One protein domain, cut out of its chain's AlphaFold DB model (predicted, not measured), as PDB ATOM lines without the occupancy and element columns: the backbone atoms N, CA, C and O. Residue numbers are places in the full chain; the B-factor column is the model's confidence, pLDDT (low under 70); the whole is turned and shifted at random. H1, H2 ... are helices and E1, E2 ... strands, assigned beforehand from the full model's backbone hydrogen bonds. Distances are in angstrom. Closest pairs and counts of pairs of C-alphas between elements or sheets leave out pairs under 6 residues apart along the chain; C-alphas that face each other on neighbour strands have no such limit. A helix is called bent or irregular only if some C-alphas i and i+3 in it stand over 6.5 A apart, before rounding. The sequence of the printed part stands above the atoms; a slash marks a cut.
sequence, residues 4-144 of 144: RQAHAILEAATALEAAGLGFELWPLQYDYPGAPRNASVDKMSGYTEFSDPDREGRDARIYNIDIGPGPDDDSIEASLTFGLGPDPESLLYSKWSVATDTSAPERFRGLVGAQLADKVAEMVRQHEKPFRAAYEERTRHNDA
ATOM      1  N   ARG A   4       6.821 -34.226  17.348       86.56
ATOM      2  CA  ARG A   4       6.051 -35.409  16.930       86.56
ATOM      3  C   ARG A   4       4.576 -35.100  16.705       86.56
ATOM      4  O   ARG A   4       4.004 -35.580  15.734       86.56
ATOM      5  N   GLN A   5       3.991 -34.277  17.577       91.25
ATOM      6  CA  GLN A   5       2.626 -33.783  17.412       91.25
ATOM      7  C   GLN A   5       2.534 -32.952  16.130       91.25
ATOM      8  O   GLN A   5       1.683 -33.226  15.297       91.25
ATOM      9  N   ALA A   6       3.470 -32.018  15.927       90.56
ATOM     10  CA  ALA A   6       3.515 -31.188  14.725       90.56
ATOM     11  C   ALA A   6       3.599 -32.029  13.439       90.56
ATOM     12  O   ALA A   6       2.843 -31.796  12.500       90.56
ATOM     13  N   HIS A   7       4.470 -33.043  13.413       90.75
ATOM     14  CA  HIS A   7       4.593 -33.943  12.268       90.75
ATOM     15  C   HIS A   7       3.291 -34.712  12.007       90.75
ATOM     16  O   HIS A   7       2.804 -34.699  10.882       90.75
ATOM     17  N   ALA A   8       2.691 -35.317  13.034       91.94
ATOM     18  CA  ALA A   8       1.447 -36.067  12.875       91.94
ATOM     19  C   ALA A   8       0.258 -35.172  12.467       91.94
ATOM     20  O   ALA A   8      -0.596 -35.607  11.701       91.94
ATOM     21  N   ILE A   9       0.212 -33.915  12.925       94.50
ATOM     22  CA  ILE A   9      -0.799 -32.930  12.509       94.50
ATOM     23  C   ILE A   9      -0.633 -32.575  11.025       94.50
ATOM     24  O   ILE A   9      -1.614 -32.587  10.285       94.50
ATOM     25  N   LEU A  10       0.595 -32.296  10.569       93.62
ATOM     26  CA  LEU A  10       0.878 -32.003   9.155       93.62
ATOM     27  C   LEU A  10       0.570 -33.199   8.250       93.62
ATOM     28  O   LEU A  10       0.024 -33.044   7.159       93.62
ATOM     29  N   GLU A  11       0.899 -34.395   8.722       93.62
ATOM     30  CA  GLU A  11       0.586 -35.641   8.039       93.62
ATOM     31  C   GLU A  11      -0.933 -35.839   7.910       93.62
ATOM     32  O   GLU A  11      -1.418 -36.127   6.818       93.62
ATOM     33  N   ALA A  12      -1.695 -35.613   8.989       95.00
ATOM     34  CA  ALA A  12      -3.155 -35.682   8.969       95.00
ATOM     35  C   ALA A  12      -3.771 -34.662   8.003       95.00
ATOM     36  O   ALA A  12      -4.660 -35.014   7.234       95.00
ATOM     37  N   ALA A  13      -3.278 -33.419   8.007       94.50
ATOM     38  CA  ALA A  13      -3.739 -32.377   7.093       94.50
ATOM     39  C   ALA A  13      -3.510 -32.778   5.626       94.50
ATOM     40  O   ALA A  13      -4.447 -32.781   4.833       94.50
ATOM     41  N   THR A  14      -2.294 -33.229   5.303       93.62
ATOM     42  CA  THR A  14      -1.934 -33.686   3.950       93.62
ATOM     43  C   THR A  14      -2.813 -34.856   3.502       93.62
ATOM     44  O   THR A  14      -3.282 -34.905   2.366       93.62
ATOM     45  N   ALA A  15      -3.054 -35.816   4.398       94.62
ATOM     46  CA  ALA A  15      -3.875 -36.984   4.103       94.62
ATOM     47  C   ALA A  15      -5.363 -36.624   3.926       94.62
ATOM     48  O   ALA A  15      -6.029 -37.203   3.069       94.62
ATOM     49  N   LEU A  16      -5.883 -35.650   4.682       94.81
ATOM     50  CA  LEU A  16      -7.255 -35.154   4.534       94.81
ATOM     51  C   LEU A  16      -7.482 -34.416   3.217       94.81
ATOM     52  O   LEU A  16      -8.489 -34.671   2.556       94.81
ATOM     53  N   GLU A  17      -6.549 -33.554   2.807       93.38
ATOM     54  CA  GLU A  17      -6.602 -32.899   1.492       93.38
ATOM     55  C   GLU A  17      -6.602 -33.946   0.365       93.38
ATOM     56  O   GLU A  17      -7.377 -33.858  -0.591       93.38
ATOM     57  N   ALA A  18      -5.803 -35.007   0.517       93.19
ATOM     58  CA  ALA A  18      -5.737 -36.114  -0.433       93.19
ATOM     59  C   ALA A  18      -6.956 -37.063  -0.396       93.19
ATOM     60  O   ALA A  18      -7.132 -37.858  -1.320       93.19
ATOM     61  N   ALA A  19      -7.823 -36.992   0.623       93.31
ATOM     62  CA  ALA A  19      -8.955 -37.910   0.796       93.31
ATOM     63  C   ALA A  19     -10.091 -37.712  -0.230       93.31
ATOM     64  O   ALA A  19     -11.049 -38.496  -0.246       93.31
ATOM     65  N   GLY A  20     -10.003 -36.666  -1.063       92.94
ATOM     66  CA  GLY A  20     -10.962 -36.369  -2.131       92.94
ATOM     67  C   GLY A  20     -12.297 -35.809  -1.639       92.94
ATOM     68  O   GLY A  20     -13.277 -35.843  -2.374       92.94
ATOM     69  N   LEU A  21     -12.347 -35.318  -0.397       93.25
ATOM     70  CA  LEU A  21     -13.546 -34.732   0.211       93.25
ATOM     71  C   LEU A  21     -13.571 -33.201   0.132       93.25
ATOM     72  O   LEU A  21     -14.496 -32.607   0.665       93.25
ATOM     73  N   GLY A  22     -12.575 -32.566  -0.494       94.44
ATOM     74  CA  GLY A  22     -12.520 -31.106  -0.635       94.44
ATOM     75  C   GLY A  22     -12.226 -30.362   0.668       94.44
ATOM     76  O   GLY A  22     -12.698 -29.247   0.843       94.44
ATOM     77  N   PHE A  23     -11.495 -30.981   1.600       95.81
ATOM     78  CA  PHE A  23     -11.043 -30.278   2.798       95.81
ATOM     79  C   PHE A  23     -10.056 -29.170   2.438       95.81
ATOM     80  O   PHE A  23      -9.051 -29.424   1.778       95.81
ATOM     81  N   GLU A  24     -10.319 -27.975   2.950       95.19
ATOM     82  CA  GLU A  24      -9.396 -26.850   2.952       95.19
ATOM     83  C   GLU A  24      -8.915 -26.637   4.386       95.19
ATOM     84  O   GLU A  24      -9.720 -26.368   5.281       95.19
ATOM     85  N   LEU A  25      -7.610 -26.801   4.619       94.75
ATOM     86  CA  LEU A  25      -6.992 -26.656   5.935       94.75
ATOM     87  C   LEU A  25      -6.003 -25.489   5.950       94.75
ATOM     88  O   LEU A  25      -5.296 -25.223   4.982       94.75
ATOM     89  N   TRP A  26      -5.918 -24.805   7.083       92.81
ATOM     90  CA  TRP A  26      -4.964 -23.731   7.314       92.81
ATOM     91  C   TRP A  26      -4.409 -23.779   8.738       92.81
ATOM     92  O   TRP A  26      -5.091 -24.194   9.685       92.81
ATOM     93  N   PRO A  27      -3.153 -23.337   8.924       92.31
ATOM     94  CA  PRO A  27      -2.571 -23.259  10.247       92.31
ATOM     95  C   PRO A  27      -3.251 -22.146  11.044       92.31
ATOM     96  O   PRO A  27      -3.381 -21.012  10.582       92.31
ATOM     97  N   LEU A  28      -3.634 -22.463  12.275       88.94
ATOM     98  CA  LEU A  28      -4.038 -21.488  13.271       88.94
ATOM     99  C   LEU A  28      -2.896 -21.336  14.271       88.94
ATOM    100  O   LEU A  28      -2.592 -22.256  15.029       88.94
ATOM    101  N   GLN A  29      -2.272 -20.163  14.243       87.44
ATOM    102  CA  GLN A  29      -1.236 -19.753  15.186       87.44
ATOM    103  C   GLN A  29      -1.897 -19.000  16.333       87.44
ATOM    104  O   GLN A  29      -2.590 -18.008  16.096       87.44
ATOM    105  N   TYR A  30      -1.736 -19.479  17.567       83.75
ATOM    106  CA  TYR A  30      -2.500 -18.921  18.693       83.75
ATOM    107  C   TYR A  30      -2.036 -17.514  19.098       83.75
ATOM    108  O   TYR A  30      -2.820 -16.744  19.648       83.75
ATOM    109  N   ASP A  31      -0.773 -17.179  18.839       82.19
ATOM    110  CA  ASP A  31      -0.146 -15.906  19.198       82.19
ATOM    111  C   ASP A  31      -0.143 -14.880  18.050       82.19
ATOM    112  O   ASP A  31       0.305 -13.743  18.228       82.19
ATOM    113  N   TYR A  32      -0.687 -15.245  16.885       83.12
ATOM    114  CA  TYR A  32      -0.732 -14.365  15.725       83.12
ATOM    115  C   TYR A  32      -1.782 -13.247  15.890       83.12
ATOM    116  O   TYR A  32      -2.905 -13.503  16.343       83.12
ATOM    117  N   PRO A  33      -1.480 -11.994  15.489       78.50
ATOM    118  CA  PRO A  33      -2.444 -10.898  15.530       78.50
ATOM    119  C   PRO A  33      -3.726 -11.220  14.746       78.50
ATOM    120  O   PRO A  33      -3.709 -11.351  13.525       78.50
ATOM    121  N   GLY A  34      -4.854 -11.312  15.453       77.81
ATOM    122  CA  GLY A  34      -6.153 -11.668  14.868       77.81
ATOM    123  C   GLY A  34      -6.593 -13.114  15.115       77.81
ATOM    124  O   GLY A  34      -7.691 -13.474  14.695       77.81
ATOM    125  N   ALA A  35      -5.797 -13.918  15.826       75.06
ATOM    126  CA  ALA A  35      -6.234 -15.225  16.301       75.06
ATOM    127  C   ALA A  35      -7.497 -15.110  17.184       75.06
ATOM    128  O   ALA A  35      -7.674 -14.113  17.902       75.06
ATOM    129  N   PRO A  36      -8.393 -16.116  17.162       76.06
ATOM    130  CA  PRO A  36      -9.546 -16.153  18.055       76.06
ATOM    131  C   PRO A  36      -9.120 -15.988  19.517       76.06
ATOM    132  O   PRO A  36      -8.139 -16.584  19.951       76.06
ATOM    133  N   ARG A  37      -9.878 -15.218  20.310       72.88
ATOM    134  CA  ARG A  37      -9.530 -14.933  21.722       72.88
ATOM    135  C   ARG A  37      -9.377 -16.181  22.600       72.88
ATOM    136  O   ARG A  37      -8.782 -16.096  23.667       72.88
ATOM    137  N   ASN A  38      -9.960 -17.302  22.190       75.00
ATOM    138  CA  ASN A  38      -9.898 -18.591  22.873       75.00
ATOM    139  C   ASN A  38      -8.818 -19.533  22.309       75.00
ATOM    140  O   ASN A  38      -8.706 -20.659  22.787       75.00
ATOM    141  N   ALA A  39      -8.040 -19.112  21.308       76.62
ATOM    142  CA  ALA A  39      -6.915 -19.891  20.814       76.62
ATOM    143  C   ALA A  39      -5.804 -19.923  21.873       76.62
ATOM    144  O   ALA A  39      -5.271 -18.888  22.268       76.62
ATOM    145  N   SER A  40      -5.474 -21.120  22.350       82.12
ATOM    146  CA  SER A  40      -4.457 -21.342  23.386       82.12
ATOM    147  C   SER A  40      -3.277 -22.191  22.911       82.12
ATOM    148  O   SER A  40      -2.280 -22.297  23.622       82.12
ATOM    149  N   VAL A  41      -3.392 -22.806  21.730       87.56
ATOM    150  CA  VAL A  41      -2.387 -23.689  21.131       87.56
ATOM    151  C   VAL A  41      -2.414 -23.575  19.611       87.56
ATOM    152  O   VAL A  41      -3.470 -23.326  19.025       87.56
ATOM    153  N   ASP A  42      -1.261 -23.803  18.983       91.25
ATOM    154  CA  ASP A  42      -1.182 -23.961  17.531       91.25
ATOM    155  C   ASP A  42      -1.916 -25.230  17.097       91.25
ATOM    156  O   ASP A  42      -1.769 -26.284  17.724       91.25
ATOM    157  N   LYS A  43      -2.684 -25.142  16.013       93.50
ATOM    158  CA  LYS A  43      -3.429 -26.271  15.440       93.50
ATOM    159  C   LYS A  43      -3.623 -26.101  13.934       93.50
ATOM    160  O   LYS A  43      -3.356 -25.037  13.384       93.50
ATOM    161  N   MET A  44      -4.093 -27.150  13.275       95.69
ATOM    162  CA  MET A  44      -4.630 -27.076  11.922       95.69
ATOM    163  C   MET A  44      -6.152 -26.996  12.010       95.69
ATOM    164  O   MET A  44      -6.764 -27.824  12.681       95.69
ATOM    165  N   SER A  45      -6.753 -26.016  11.352       93.69
ATOM    166  CA  SER A  45      -8.205 -25.843  11.299       93.69
ATOM    167  C   SER A  45      -8.647 -25.817   9.847       93.69
ATOM    168  O   SER A  45      -7.889 -25.396   8.981       93.69
ATOM    169  N   GLY A  46      -9.859 -26.265   9.565       94.12
ATOM    170  CA  GLY A  46     -10.349 -26.299   8.200       94.12
ATOM    171  C   GLY A  46     -11.807 -26.687   8.104       94.12
ATOM    172  O   GLY A  46     -12.473 -26.924   9.116       94.12
ATOM    173  N   TYR A  47     -12.292 -26.787   6.875       95.19
ATOM    174  CA  TYR A  47     -13.625 -27.302   6.603       95.19
ATOM    175  C   TYR A  47     -13.719 -27.957   5.229       95.19
ATOM    176  O   TYR A  47     -12.828 -27.831   4.394       95.19
ATOM    177  N   THR A  48     -14.818 -28.668   5.013       95.69
ATOM    178  CA  THR A  48     -15.330 -29.007   3.686       95.69
ATOM    179  C   THR A  48     -16.823 -28.695   3.626       95.69
ATOM    180  O   THR A  48     -17.506 -28.650   4.655       95.69
ATOM    181  N   GLU A  49     -17.328 -28.463   2.422       93.50
ATOM    182  CA  GLU A  49     -18.709 -28.112   2.149       93.50
ATOM    183  C   GLU A  49     -19.300 -29.039   1.084       93.50
ATOM    184  O   GLU A  49     -18.739 -29.211   0.001       93.50
ATOM    185  N   PHE A  50     -20.480 -29.590   1.370       91.25
ATOM    186  CA  PHE A  50     -21.278 -30.339   0.409       91.25
ATOM    187  C   PHE A  50     -22.594 -29.613   0.150       91.25
ATOM    188  O   PHE A  50     -23.412 -29.426   1.051       91.25
ATOM    189  N   SER A  51     -22.827 -29.256  -1.108       86.19
ATOM    190  CA  SER A  51     -24.090 -28.675  -1.559       86.19
ATOM    191  C   SER A  51     -24.898 -29.696  -2.356       86.19
ATOM    192  O   SER A  51     -24.347 -30.576  -3.016       86.19
ATOM    193  N   ASP A  52     -26.221 -29.610  -2.251       79.25
ATOM    194  CA  ASP A  52     -27.134 -30.372  -3.102       79.25
ATOM    195  C   ASP A  52     -27.285 -29.627  -4.440       79.25
ATOM    196  O   ASP A  52     -27.738 -28.481  -4.422       79.25
ATOM    197  N   PRO A  53     -26.883 -30.216  -5.583       73.50
ATOM    198  CA  PRO A  53     -26.827 -29.495  -6.854       73.50
ATOM    199  C   PRO A  53     -28.208 -29.053  -7.360       73.50
ATOM    200  O   PRO A  53     -28.282 -28.111  -8.146       73.50
ATOM    201  N   ASP A  54     -29.286 -29.686  -6.886       73.00
ATOM    202  CA  ASP A  54     -30.657 -29.409  -7.330       73.00
ATOM    203  C   ASP A  54     -31.421 -28.471  -6.377       73.00
ATOM    204  O   ASP A  54     -32.573 -28.115  -6.642       73.00
ATOM    205  N   ARG A  55     -30.823 -28.069  -5.244       68.56
ATOM    206  CA  ARG A  55     -31.435 -27.107  -4.314       68.56
ATOM    207  C   ARG A  55     -30.870 -25.709  -4.542       68.56
ATOM    208  O   ARG A  55     -29.717 -25.432  -4.232       68.56
ATOM    209  N   GLU A  56     -31.722 -24.787  -4.984       57.91
ATOM    210  CA  GLU A  56     -31.406 -23.357  -4.951       57.91
ATOM    211  C   GLU A  56     -31.423 -22.852  -3.493       57.91
ATOM    212  O   GLU A  56     -32.480 -22.741  -2.872       57.91
ATOM    213  N   GLY A  57     -30.252 -22.552  -2.917       59.34
ATOM    214  CA  GLY A  57     -30.148 -21.944  -1.584       59.34
ATOM    215  C   GLY A  57     -28.834 -22.217  -0.843       59.34
ATOM    216  O   GLY A  57     -27.990 -22.979  -1.296       59.34
ATOM    217  N   ARG A  58     -28.672 -21.590   0.334       56.91
ATOM    218  CA  ARG A  58     -27.524 -21.753   1.256       56.91
ATOM    219  C   ARG A  58     -27.637 -23.005   2.144       56.91
ATOM    220  O   ARG A  58     -27.282 -22.949   3.318       56.91
ATOM    221  N   ASP A  59     -28.179 -24.106   1.630       68.25
ATOM    222  CA  ASP A  59     -28.354 -25.354   2.399       68.25
ATOM    223  C   ASP A  59     -27.108 -26.245   2.286       68.25
ATOM    224  O   ASP A  59     -27.148 -27.414   1.897       68.25
ATOM    225  N   ALA A  60     -25.964 -25.617   2.542       82.06
ATOM    226  CA  ALA A  60     -24.667 -26.239   2.440       82.06
ATOM    227  C   ALA A  60     -24.349 -27.005   3.727       82.06
ATOM    228  O   ALA A  60     -24.409 -26.470   4.837       82.06
ATOM    229  N   ARG A  61     -23.996 -28.278   3.571       90.75
ATOM    230  CA  ARG A  61     -23.578 -29.166   4.655       90.75
ATOM    231  C   ARG A  61     -22.098 -28.948   4.907       90.75
ATOM    232  O   ARG A  61     -21.257 -29.415   4.143       90.75
ATOM    233  N   ILE A  62     -21.800 -28.199   5.960       93.31
ATOM    234  CA  ILE A  62     -20.438 -27.787   6.293       93.31
ATOM    235  C   ILE A  62     -19.904 -28.663   7.418       93.31
ATOM    236  O   ILE A  62     -20.551 -28.830   8.453       93.31
ATOM    237  N   TYR A  63     -18.709 -29.197   7.198       96.19
ATOM    238  CA  TYR A  63     -17.969 -30.019   8.139       96.19
ATOM    239  C   TYR A  63     -16.711 -29.276   8.545       96.19
ATOM    240  O   TYR A  63     -15.836 -29.076   7.711       96.19
ATOM    241  N   ASN A  64     -16.598 -28.892   9.811       95.50
ATOM    242  CA  ASN A  64     -15.424 -28.200  10.330       95.50
ATOM    243  C   ASN A  64     -14.515 -29.200  11.039       95.50
ATOM    244  O   ASN A  64     -14.994 -30.072  11.764       95.50
ATOM    245  N   ILE A  65     -13.207 -29.065  10.856       96.25
ATOM    246  CA  ILE A  65     -12.201 -29.928  11.467       96.25
ATOM    247  C   ILE A  65     -11.153 -29.080  12.178       96.25
ATOM    248  O   ILE A  65     -10.608 -28.132  11.622       96.25
ATOM    249  N   ASP A  66     -10.854 -29.458  13.412       94.94
ATOM    250  CA  ASP A  66      -9.712 -28.970  14.172       94.94
ATOM    251  C   ASP A  66      -8.794 -30.146  14.487       94.94
ATOM    252  O   ASP A  66      -9.266 -31.156  15.004       94.94
ATOM    253  N   ILE A  67      -7.495 -30.013  14.217       96.31
ATOM    254  CA  ILE A  67      -6.457 -31.001  14.532       96.31
ATOM    255  C   ILE A  67      -5.347 -30.304  15.307       96.31
ATOM    256  O   ILE A  67      -4.622 -29.471  14.765       96.31
ATOM    257  N   GLY A  68      -5.202 -30.640  16.581       95.25
ATOM    258  CA  GLY A  68      -4.283 -29.955  17.484       95.25
ATOM    259  C   GLY A  68      -3.472 -30.904  18.358       95.25
ATOM    260  O   GLY A  68      -3.708 -32.116  18.373       95.25
ATOM    261  N   PRO A  69      -2.497 -30.367  19.105       93.94
ATOM    262  CA  PRO A  69      -1.854 -31.118  20.168       93.94
ATOM    263  C   PRO A  69      -2.896 -31.473  21.234       93.94
ATOM    264  O   PRO A  69      -3.696 -30.628  21.637       93.94
ATOM    265  N   GLY A  70      -2.875 -32.718  21.703       90.12
ATOM    266  CA  GLY A  70      -3.626 -33.094  22.894       90.12
ATOM    267  C   GLY A  70      -2.993 -32.509  24.165       90.12
ATOM    268  O   GLY A  70      -1.861 -32.014  24.126       90.12
ATOM    269  N   PRO A  71      -3.692 -32.589  25.311       84.38
ATOM    270  CA  PRO A  71      -3.203 -32.081  26.590       84.38
ATOM    271  C   PRO A  71      -1.997 -32.874  27.106       84.38
ATOM    272  O   PRO A  71      -1.214 -32.349  27.893       84.38
ATOM    273  N   ASP A  72      -1.828 -34.118  26.642       83.56
ATOM    274  CA  ASP A  72      -0.633 -34.907  26.916       83.56
ATOM    275  C   ASP A  72       0.416 -34.638  25.831       83.56
ATOM    276  O   ASP A  72       0.098 -34.684  24.636       83.56
ATOM    277  N   ASP A  73       1.674 -34.455  26.246       79.12
ATOM    278  CA  ASP A  73       2.837 -34.159  25.387       79.12
ATOM    279  C   ASP A  73       3.047 -35.161  24.228       79.12
ATOM    280  O   ASP A  73       3.726 -34.844  23.248       79.12
ATOM    281  N   ASP A  74       2.439 -36.347  24.313       87.88
ATOM    282  CA  ASP A  74       2.554 -37.438  23.343       87.88
ATOM    283  C   ASP A  74       1.224 -37.787  22.654       87.88
ATOM    284  O   ASP A  74       1.015 -38.925  22.219       87.88
ATOM    285  N   SER A  75       0.302 -36.829  22.543       92.12
ATOM    286  CA  SER A  75      -0.980 -37.044  21.863       92.12
ATOM    287  C   SER A  75      -1.360 -35.929  20.897       92.12
ATOM    288  O   SER A  75      -0.957 -34.781  21.066       92.12
ATOM    289  N   ILE A  76      -2.151 -36.271  19.885       94.19
ATOM    290  CA  ILE A  76      -2.876 -35.318  19.043       94.19
ATOM    291  C   ILE A  76      -4.374 -35.566  19.180       94.19
ATOM    292  O   ILE A  76      -4.801 -36.683  19.489       94.19
ATOM    293  N   GLU A  77      -5.165 -34.532  18.937       95.62
ATOM    294  CA  GLU A  77      -6.620 -34.577  19.001       95.62
ATOM    295  C   GLU A  77      -7.228 -34.021  17.720       95.62
ATOM    296  O   GLU A  77      -6.694 -33.080  17.134       95.62
ATOM    297  N   ALA A  78      -8.348 -34.606  17.306       96.62
ATOM    298  CA  ALA A  78      -9.177 -34.094  16.230       96.62
ATOM    299  C   ALA A  78     -10.626 -33.933  16.680       96.62
ATOM    300  O   ALA A  78     -11.178 -34.832  17.322       96.62
ATOM    301  N   SER A  79     -11.232 -32.817  16.283       95.50
ATOM    302  CA  SER A  79     -12.644 -32.508  16.482       95.50
ATOM    303  C   SER A  79     -13.297 -32.220  15.134       95.50
ATOM    304  O   SER A  79     -12.961 -31.222  14.503       95.50
ATOM    305  N   LEU A  80     -14.218 -33.083  14.704       97.31
ATOM    306  CA  LEU A  80     -15.054 -32.902  13.517       97.31
ATOM    307  C   LEU A  80     -16.450 -32.470  13.959       97.31
ATOM    308  O   LEU A  80     -17.097 -33.181  14.734       97.31
ATOM    309  N   THR A  81     -16.931 -31.354  13.427       96.94
ATOM    310  CA  THR A  81     -18.281 -30.862  13.692       96.94
ATOM    311  C   THR A  81     -19.062 -30.621  12.409       96.94
ATOM    312  O   THR A  81     -18.481 -30.349  11.362       96.94
ATOM    313  N   PHE A  82     -20.383 -30.727  12.495       94.62
ATOM    314  CA  PHE A  82     -21.318 -30.494  11.406       94.62
ATOM    315  C   PHE A  82     -22.193 -29.272  11.688       94.62
ATOM    316  O   PHE A  82     -22.732 -29.108  12.785       94.62
ATOM    317  N   GLY A  83     -22.344 -28.422  10.675       88.56
ATOM    318  CA  GLY A  83     -23.164 -27.216  10.717       88.56
ATOM    319  C   GLY A  83     -22.379 -25.925  10.967       88.56
ATOM    320  O   GLY A  83     -21.188 -25.919  11.281       88.56
ATOM    321  N   LEU A  84     -23.086 -24.806  10.800       79.81
ATOM    322  CA  LEU A  84     -22.610 -23.454  11.089       79.81
ATOM    323  C   LEU A  84     -23.344 -22.885  12.304       79.81
ATOM    324  O   LEU A  84     -24.542 -23.107  12.470       79.81
ATOM    325  N   GLY A  85     -22.657 -22.054  13.088       70.50
ATOM    326  CA  GLY A  85     -23.274 -21.287  14.170       70.50
ATOM    327  C   GLY A  85     -22.810 -21.708  15.567       70.50
ATOM    328  O   GLY A  85     -21.766 -22.345  15.694       70.50
ATOM    329  N   PRO A  86     -23.530 -21.283  16.623       73.12
ATOM    330  CA  PRO A  86     -23.061 -21.391  18.004       73.12
ATOM    331  C   PRO A  86     -23.033 -22.826  18.545       73.12
ATOM    332  O   PRO A  86     -22.207 -23.106  19.408       73.12
ATOM    333  N   ASP A  87     -23.872 -23.718  18.011       81.69
ATOM    334  CA  ASP A  87     -24.044 -25.091  18.504       81.69
ATOM    335  C   ASP A  87     -23.906 -26.118  17.361       81.69
ATOM    336  O   ASP A  87     -24.896 -26.736  16.959       81.69
ATOM    337  N   PRO A  88     -22.706 -26.286  16.775       88.19
ATOM    338  CA  PRO A  88     -22.487 -27.294  15.746       88.19
ATOM    339  C   PRO A  88     -22.534 -28.706  16.354       88.19
ATOM    340  O   PRO A  88     -22.099 -28.936  17.486       88.19
ATOM    341  N   GLU A  89     -23.038 -29.672  15.593       93.38
ATOM    342  CA  GLU A  89     -23.111 -31.068  16.020       93.38
ATOM    343  C   GLU A  89     -21.709 -31.682  16.048       93.38
ATOM    344  O   GLU A  89     -20.965 -31.588  15.075       93.38
ATOM    345  N   SER A  90     -21.327 -32.330  17.148       95.00
ATOM    346  CA  SER A  90     -20.052 -33.049  17.220       95.00
ATOM    347  C   SER A  90     -20.187 -34.432  16.589       95.00
ATOM    348  O   SER A  90     -20.881 -35.294  17.125       95.00
ATOM    349  N   LEU A  91     -19.502 -34.649  15.464       95.81
ATOM    350  CA  LEU A  91     -19.495 -35.933  14.756       95.81
ATOM    351  C   LEU A  91     -18.347 -36.838  15.198       95.81
ATOM    352  O   LEU A  91     -18.468 -38.063  15.212       95.81
ATOM    353  N   LEU A  92     -17.204 -36.244  15.539       96.00
ATOM    354  CA  LEU A  92     -16.049 -36.984  16.021       96.00
ATOM    355  C   LEU A  92     -15.241 -36.130  16.984       96.00
ATOM    356  O   LEU A  92     -14.803 -35.040  16.640       96.00
ATOM    357  N   TYR A  93     -14.923 -36.706  18.136       95.81
ATOM    358  CA  TYR A  93     -13.770 -36.308  18.927       95.81
ATOM    359  C   TYR A  93     -12.852 -37.520  19.071       95.81
ATOM    360  O   TYR A  93     -13.292 -38.601  19.473       95.81
ATOM    361  N   SER A  94     -11.586 -37.383  18.681       93.62
ATOM    362  CA  SER A  94     -10.638 -38.496  18.692       93.62
ATOM    363  C   SER A  94      -9.276 -38.055  19.194       93.62
ATOM    364  O   SER A  94      -8.701 -37.111  18.670       93.62
ATOM    365  N   LYS A  95      -8.725 -38.814  20.142       94.44
ATOM    366  CA  LYS A  95      -7.375 -38.632  20.681       94.44
ATOM    367  C   LYS A  95      -6.477 -39.790  20.260       94.44
ATOM    368  O   LYS A  95      -6.870 -40.948  20.396       94.44
ATOM    369  N   TRP A  96      -5.283 -39.482  19.765       91.44
ATOM    370  CA  TRP A  96      -4.328 -40.464  19.254       91.44
ATOM    371  C   TRP A  96      -2.948 -40.258  19.862       91.44
ATOM    372  O   TRP A  96      -2.444 -39.140  19.926       91.44
ATOM    373  N   SER A  97      -2.323 -41.348  20.303       89.69
ATOM    374  CA  SER A  97      -0.970 -41.306  20.857       89.69
ATOM    375  C   SER A  97       0.076 -41.304  19.742       89.69
ATOM    376  O   SER A  97       0.116 -42.222  18.924       89.69
ATOM    377  N   VAL A  98       0.971 -40.316  19.778       87.44
ATOM    378  CA  VAL A  98       2.150 -40.182  18.901       87.44
ATOM    379  C   VAL A  98       3.449 -40.603  19.606       87.44
ATOM    380  O   VAL A  98       4.551 -40.355  19.109       87.44
ATOM    381  N   ALA A  99       3.333 -41.237  20.778       81.50
ATOM    382  CA  ALA A  99       4.470 -41.775  21.513       81.50
ATOM    383  C   ALA A  99       5.212 -42.823  20.669       81.50
ATOM    384  O   ALA A  99       4.601 -43.654  19.997       81.50
ATOM    385  N   THR A 100       6.542 -42.815  20.735       66.06
ATOM    386  CA  THR A 100       7.362 -43.888  20.160       66.06
ATOM    387  C   THR A 100       7.197 -45.163  20.965       66.06
ATOM    388  O   THR A 100       7.251 -45.125  22.193       66.06
ATOM    389  N   ASP A 101       7.067 -46.293  20.276       61.59
ATOM    390  CA  ASP A 101       7.241 -47.590  20.913       61.59
ATOM    391  C   ASP A 101       8.734 -47.801  21.188       61.59
ATOM    392  O   ASP A 101       9.540 -47.885  20.264       61.59
ATOM    393  N   THR A 102       9.114 -47.827  22.464       56.16
ATOM    394  CA  THR A 102      10.505 -48.009  22.895       56.16
ATOM    395  C   THR A 102      11.005 -49.444  22.711       56.16
ATOM    396  O   THR A 102      12.196 -49.689  22.882       56.16
ATOM    397  N   SER A 103      10.125 -50.390  22.355       56.28
ATOM    398  CA  SER A 103      10.474 -51.797  22.118       56.28
ATOM    399  C   SER A 103      10.879 -52.108  20.671       56.28
ATOM    400  O   SER A 103      11.439 -53.174  20.409       56.28
ATOM    401  N   ALA A 104      10.653 -51.182  19.734       51.81
ATOM    402  CA  ALA A 104      11.052 -51.315  18.337       51.81
ATOM    403  C   ALA A 104      12.203 -50.341  18.023       51.81
ATOM    404  O   ALA A 104      12.128 -49.176  18.417       51.81
ATOM    405  N   PRO A 105      13.264 -50.769  17.308       46.88
ATOM    406  CA  PRO A 105      14.369 -49.888  16.951       46.88
ATOM    407  C   PRO A 105      13.842 -48.746  16.073       46.88
ATOM    408  O   PRO A 105      13.456 -48.963  14.926       46.88
ATOM    409  N   GLU A 106      13.766 -47.556  16.667       46.00
ATOM    410  CA  GLU A 106      13.546 -46.248  16.042       46.00
ATOM    411  C   GLU A 106      12.552 -46.208  14.872       46.00
ATOM    412  O   GLU A 106      12.827 -45.655  13.808       46.00
ATOM    413  N   ARG A 107      11.345 -46.743  15.059       49.75
ATOM    414  CA  ARG A 107      10.230 -46.417  14.165       49.75
ATOM    415  C   ARG A 107       9.264 -45.523  14.919       49.75
ATOM    416  O   ARG A 107       8.627 -45.946  15.881       49.75
ATOM    417  N   PHE A 108       9.171 -44.265  14.482       52.94
ATOM    418  CA  PHE A 108       7.993 -43.434  14.736       52.94
ATOM    419  C   PHE A 108       6.765 -44.325  14.518       52.94
ATOM    420  O   PHE A 108       6.743 -45.058  13.523       52.94
ATOM    421  N   ARG A 109       5.802 -44.347  15.456       54.88
ATOM    422  CA  ARG A 109       4.555 -45.095  15.237       54.88
ATOM    423  C   ARG A 109       4.022 -44.641  13.883       54.88
ATOM    424  O   ARG A 109       3.801 -43.449  13.695       54.88
ATOM    425  N   GLY A 110       3.995 -45.567  12.924       62.09
ATOM    426  CA  GLY A 110       3.763 -45.244  11.523       62.09
ATOM    427  C   GLY A 110       2.490 -44.428  11.348       62.09
ATOM    428  O   GLY A 110       1.556 -44.600  12.119       62.09
ATOM    429  N   LEU A 111       2.510 -43.552  10.350       77.88
ATOM    430  CA  LEU A 111       1.417 -42.754   9.800       77.88
ATOM    431  C   LEU A 111       0.175 -42.496  10.698       77.88
ATOM    432  O   LEU A 111      -0.965 -42.721  10.280       77.88
ATOM    433  N   VAL A 112       0.370 -42.072  11.956       88.50
ATOM    434  CA  VAL A 112      -0.738 -41.828  12.906       88.50
ATOM    435  C   VAL A 112      -1.623 -40.689  12.405       88.50
ATOM    436  O   VAL A 112      -2.841 -40.733  12.579       88.50
ATOM    437  N   GLY A 113      -1.022 -39.688  11.754       89.56
ATOM    438  CA  GLY A 113      -1.763 -38.596  11.138       89.56
ATOM    439  C   GLY A 113      -2.683 -39.084  10.022       89.56
ATOM    440  O   GLY A 113      -3.868 -38.757  10.023       89.56
ATOM    441  N   ALA A 114      -2.184 -39.930   9.117       91.00
ATOM    442  CA  ALA A 114      -2.980 -40.479   8.024       91.00
ATOM    443  C   ALA A 114      -4.101 -41.396   8.531       91.00
ATOM    444  O   ALA A 114      -5.223 -41.313   8.049       91.00
ATOM    445  N   GLN A 115      -3.846 -42.213   9.559       92.56
ATOM    446  CA  GLN A 115      -4.892 -43.040  10.177       92.56
ATOM    447  C   GLN A 115      -6.011 -42.193  10.794       92.56
ATOM    448  O   GLN A 115      -7.194 -42.537  10.709       92.56
ATOM    449  N   LEU A 116      -5.647 -41.073  11.424       94.19
ATOM    450  CA  LEU A 116      -6.618 -40.119  11.933       94.19
ATOM    451  C   LEU A 116      -7.413 -39.466  10.790       94.19
ATOM    452  O   LEU A 116      -8.637 -39.367  10.894       94.19
ATOM    453  N   ALA A 117      -6.746 -39.079   9.702       94.88
ATOM    454  CA  ALA A 117      -7.386 -38.536   8.506       94.88
ATOM    455  C   ALA A 117      -8.384 -39.521   7.882       94.88
ATOM    456  O   ALA A 117      -9.517 -39.140   7.594       94.88
ATOM    457  N   ASP A 118      -8.016 -40.799   7.761       95.00
ATOM    458  CA  ASP A 118      -8.901 -41.856   7.265       95.00
ATOM    459  C   ASP A 118     -10.162 -41.983   8.127       95.00
ATOM    460  O   ASP A 118     -11.272 -42.095   7.602       95.00
ATOM    461  N   LYS A 119     -10.018 -41.906   9.456       96.25
ATOM    462  CA  LYS A 119     -11.154 -41.952  10.388       96.25
ATOM    463  C   LYS A 119     -12.083 -40.746  10.231       96.25
ATOM    464  O   LYS A 119     -13.301 -40.912  10.262       96.25
ATOM    465  N   VAL A 120     -11.524 -39.547  10.074       97.12
ATOM    466  CA  VAL A 120     -12.297 -38.320   9.823       97.12
ATOM    467  C   VAL A 120     -13.028 -38.422   8.483       97.12
ATOM    468  O   VAL A 120     -14.235 -38.192   8.426       97.12
ATOM    469  N   ALA A 121     -12.330 -38.831   7.421       96.69
ATOM    470  CA  ALA A 121     -12.903 -38.984   6.090       96.69
ATOM    471  C   ALA A 121     -14.029 -40.026   6.068       96.69
ATOM    472  O   ALA A 121     -15.080 -39.795   5.472       96.69
ATOM    473  N   GLU A 122     -13.844 -41.156   6.751       97.19
ATOM    474  CA  GLU A 122     -14.886 -42.169   6.891       97.19
ATOM    475  C   GLU A 122     -16.108 -41.625   7.634       97.19
ATOM    476  O   GLU A 122     -17.234 -41.876   7.212       97.19
ATOM    477  N   MET A 123     -15.911 -40.827   8.688       97.56
ATOM    478  CA  MET A 123     -17.027 -40.220   9.414       97.56
ATOM    479  C   MET A 123     -17.854 -39.285   8.532       97.56
ATOM    480  O   MET A 123     -19.077 -39.407   8.498       97.56
ATOM    481  N   VAL A 124     -17.200 -38.420   7.752       96.69
ATOM    482  CA  VAL A 124     -17.889 -37.558   6.779       96.69
ATOM    483  C   VAL A 124     -18.650 -38.400   5.755       96.69
ATOM    484  O   VAL A 124     -19.832 -38.163   5.522       96.69
ATOM    485  N   ARG A 125     -18.020 -39.434   5.179       95.94
ATOM    486  CA  ARG A 125     -18.680 -40.312   4.197       95.94
ATOM    487  C   ARG A 125     -19.906 -41.007   4.774       95.94
ATOM    488  O   ARG A 125     -20.908 -41.127   4.078       95.94
ATOM    489  N   GLN A 126     -19.831 -41.485   6.014       96.75
ATOM    490  CA  GLN A 126     -20.955 -42.134   6.691       96.75
ATOM    491  C   GLN A 126     -22.082 -41.141   6.970       96.75
ATOM    492  O   GLN A 126     -23.239 -41.462   6.702       96.75
ATOM    493  N   HIS A 127     -21.743 -39.937   7.432       96.19
ATOM    494  CA  HIS A 127     -22.713 -38.876   7.685       96.19
ATOM    495  C   HIS A 127     -23.386 -38.376   6.394       96.19
ATOM    496  O   HIS A 127     -24.575 -38.079   6.400       96.19
ATOM    497  N   GLU A 128     -22.681 -38.380   5.255       94.25
ATOM    498  CA  GLU A 128     -23.242 -37.987   3.953       94.25
ATOM    499  C   GLU A 128     -24.152 -39.051   3.297       94.25
ATOM    500  O   GLU A 128     -24.896 -38.735   2.364       94.25
ATOM    501  N   LYS A 129     -24.151 -40.313   3.766       94.25
ATOM    502  CA  LYS A 129     -24.941 -41.400   3.142       94.25
ATOM    503  C   LYS A 129     -26.438 -41.097   3.008       94.25
ATOM    504  O   LYS A 129     -26.964 -41.338   1.919       94.25
ATOM    505  N   PRO A 130     -27.146 -40.595   4.039       91.75
ATOM    506  CA  PRO A 130     -28.574 -40.307   3.928       91.75
ATOM    507  C   PRO A 130     -28.869 -39.215   2.896       91.75
ATOM    508  O   PRO A 130     -29.830 -39.335   2.141       91.75
ATOM    509  N   PHE A 131     -28.023 -38.183   2.813       90.06
ATOM    510  CA  PHE A 131     -28.187 -37.088   1.855       90.06
ATOM    511  C   PHE A 131     -27.973 -37.564   0.422       90.06
ATOM    512  O   PHE A 131     -28.781 -37.268  -0.459       90.06
ATOM    513  N   ARG A 132     -26.937 -38.378   0.207       88.56
ATOM    514  CA  ARG A 132     -26.685 -39.017  -1.084       88.56
ATOM    515  C   ARG A 132     -27.841 -39.928  -1.506       88.56
ATOM    516  O   ARG A 132     -28.286 -39.840  -2.645       88.56
ATOM    517  N   ALA A 133     -28.356 -40.762  -0.603       89.88
ATOM    518  CA  ALA A 133     -29.488 -41.641  -0.900       89.88
ATOM    519  C   ALA A 133     -30.757 -40.843  -1.249       89.88
ATOM    520  O   ALA A 133     -31.440 -41.161  -2.222       89.88
ATOM    521  N   ALA A 134     -31.038 -39.773  -0.497       88.06
ATOM    522  CA  ALA A 134     -32.167 -38.887  -0.760       88.06
ATOM    523  C   ALA A 134     -32.035 -38.157  -2.106       88.06
ATOM    524  O   ALA A 134     -33.041 -37.928  -2.775       88.06
ATOM    525  N   TYR A 135     -30.819 -37.786  -2.511       86.38
ATOM    526  CA  TYR A 135     -30.551 -37.238  -3.841       86.38
ATOM    527  C   TYR A 135     -30.840 -38.274  -4.938       86.38
ATOM    528  O   TYR A 135     -31.674 -38.034  -5.805       86.38
ATOM    529  N   GLU A 136     -30.242 -39.467  -4.839       88.44
ATOM    530  CA  GLU A 136     -30.407 -40.558  -5.813       88.44
ATOM    531  C   GLU A 136     -31.871 -41.027  -5.962       88.44
ATOM    532  O   GLU A 136     -32.279 -41.495  -7.027       88.44
ATOM    533  N   GLU A 137     -32.686 -40.945  -4.908       87.94
ATOM    534  CA  GLU A 137     -34.127 -41.214  -4.976       87.94
ATOM    535  C   GLU A 137     -34.878 -40.141  -5.774       87.94
ATOM    536  O   GLU A 137     -35.657 -40.484  -6.664       87.94
ATOM    537  N   ARG A 138     -34.610 -38.852  -5.528       85.38
ATOM    538  CA  ARG A 138     -35.261 -37.756  -6.262       85.38
ATOM    539  C   ARG A 138     -34.914 -37.763  -7.746       85.38
ATOM    540  O   ARG A 138     -35.814 -37.616  -8.564       85.38
ATOM    541  N   THR A 139     -33.646 -37.979  -8.100       83.38
ATOM    542  CA  THR A 139     -33.223 -38.019  -9.510       83.38
ATOM    543  C   THR A 139     -33.928 -39.148 -10.264       83.38
ATOM    544  O   THR A 139     -34.472 -38.920 -11.338       83.38
ATOM    545  N   ARG A 140     -34.042 -40.342  -9.661       84.06
ATOM    546  CA  ARG A 140     -34.773 -41.471 -10.269       84.06
ATOM    547  C   ARG A 140     -36.257 -41.191 -10.502       84.06
ATOM    548  O   ARG A 140     -36.827 -41.758 -11.426       84.06
ATOM    549  N   HIS A 141     -36.881 -40.366  -9.663       72.12
ATOM    550  CA  HIS A 141     -38.282 -39.981  -9.820       72.12
ATOM    551  C   HIS A 141     -38.501 -38.837 -10.814       72.12
ATOM    552  O   HIS A 141     -39.592 -38.746 -11.362       72.12
ATOM    553  N   ASN A 142     -37.501 -37.987 -11.058       61.69
ATOM    554  CA  ASN A 142     -37.590 -36.919 -12.058       61.69
ATOM    555  C   ASN A 142     -37.351 -37.417 -13.497       61.69
ATOM    556  O   ASN A 142     -37.809 -36.773 -14.436       61.69
ATOM    557  N   ASP A 143     -36.666 -38.552 -13.660       58.94
ATOM    558  CA  ASP A 143     -36.388 -39.177 -14.963       58.94
ATOM    559  C   ASP A 143     -37.472 -40.183 -15.423       58.94
ATOM    560  O   ASP A 143     -37.340 -40.777 -16.498       58.94
ATOM    561  N   ALA A 144     -38.524 -40.405 -14.620       52.56
ATOM    562  CA  ALA A 144     -39.619 -41.356 -14.867       52.56
ATOM    563  C   ALA A 144     -40.945 -40.650 -15.186       52.56
ATOM    564  O   ALA A 144     -41.666 -41.150 -16.081       52.56
TER     565      ALA A 144
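What this domain is: This is residues 4 to 144 of the 144 residues of an uncharacterized protein of Streptomyces sp. BK329 (UniProt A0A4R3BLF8). A twisted sheet of five strands has two helices packed side by side along one face, H1 and the first arm of the long bent helix H2, and no named helix on the other face. The second arm, H2b, runs on past the sheet at one end of the longest axis, and residues 102 to 107 of the link before H2 stick out at the other. The 141 printed residues hold named elements in the order H1, E1, E2, E3, E4, E5, H2, a mixed class of helices and strands. The antiparallel sheet has the order E1 - E2 - E3 - E4 - E5, a meander, each strand the antiparallel neighbour of the one before. The whole is only just loose, close to compact, with a radius of gyration of the C-alphas of 17.8 A, and flat, spanning 63 by 39 by 21 A.

How they stand to each other: H1, residues 4 to 18, is joined by a tight link to the edge strand E1, residues 24 to 28. E1 forms a hairpin with E2, residues 43 to 50, where N 26 and O 45 are 2.8 A apart, within hydrogen-bond range. E2 and E3, residues 61 to 69, form the next hairpin, with N 46 and O 65 at 2.9 A. E3 and E4, residues 75 to 82, form another, with N 64 and O 81 at 2.8 A. E4 and the edge strand E5, residues 89 to 97, form the last, with N 78 and O 94 at 2.9 A. H1 is on the sheet at a height of 8.0 A, over E3 and only just not over E2, on which 2 of its C-alphas fall; its closest C-alpha pair with E3 is Gln 5 and Pro 69, 5.9 A. H2, residues 112 to 142, was assigned as one helix by its hydrogen bonds but is bent, with C-alphas 127 and 130 7.1 A apart. Its arms H2a, residues 112 to 127, and H2b, residues 130 to 142, stand at a steep tilt of 42 degrees. H2a is on the same face as H1, at a height of 8.9 A, and runs along the strands, at 17 degrees to E4 on the local plane. H1 and H2a touch, the C-alphas of Ala 12 and Gly 113 being closest at 3.9 A, and run the same way at a steep tilt of 41 degrees. H2b is not on the sheet. In H1, H2a and H2b every O i to N i+4 pair is within hydrogen-bond range.

Where its parts are: H1 begins at C-alpha 4, (6.051, -35.409, 16.930), and is 21.0 A long. E2 is 23.7 A long, E3 26.8 A, E4 23.8 A and E5 24.9 A; E1 has 5 residues. H2a is 22.8 A long from C-alpha 112, (-0.738, -41.828, 12.906), and H2b, 18.7 A long, ends at C-alpha 142, (-37.590, -36.919, -12.058).

The domain as a whole: The two C-alphas farthest apart, those of Pro 105 and Ala 144, are 63.2 A apart. The printed part has no cut. The links E1 to E2 and E5 to H2 are long, with 14 residues each. The mean pLDDT of the printed part is 85.4, and residues 55 to 59, 100 to 110 and 142 to 144 are under 70.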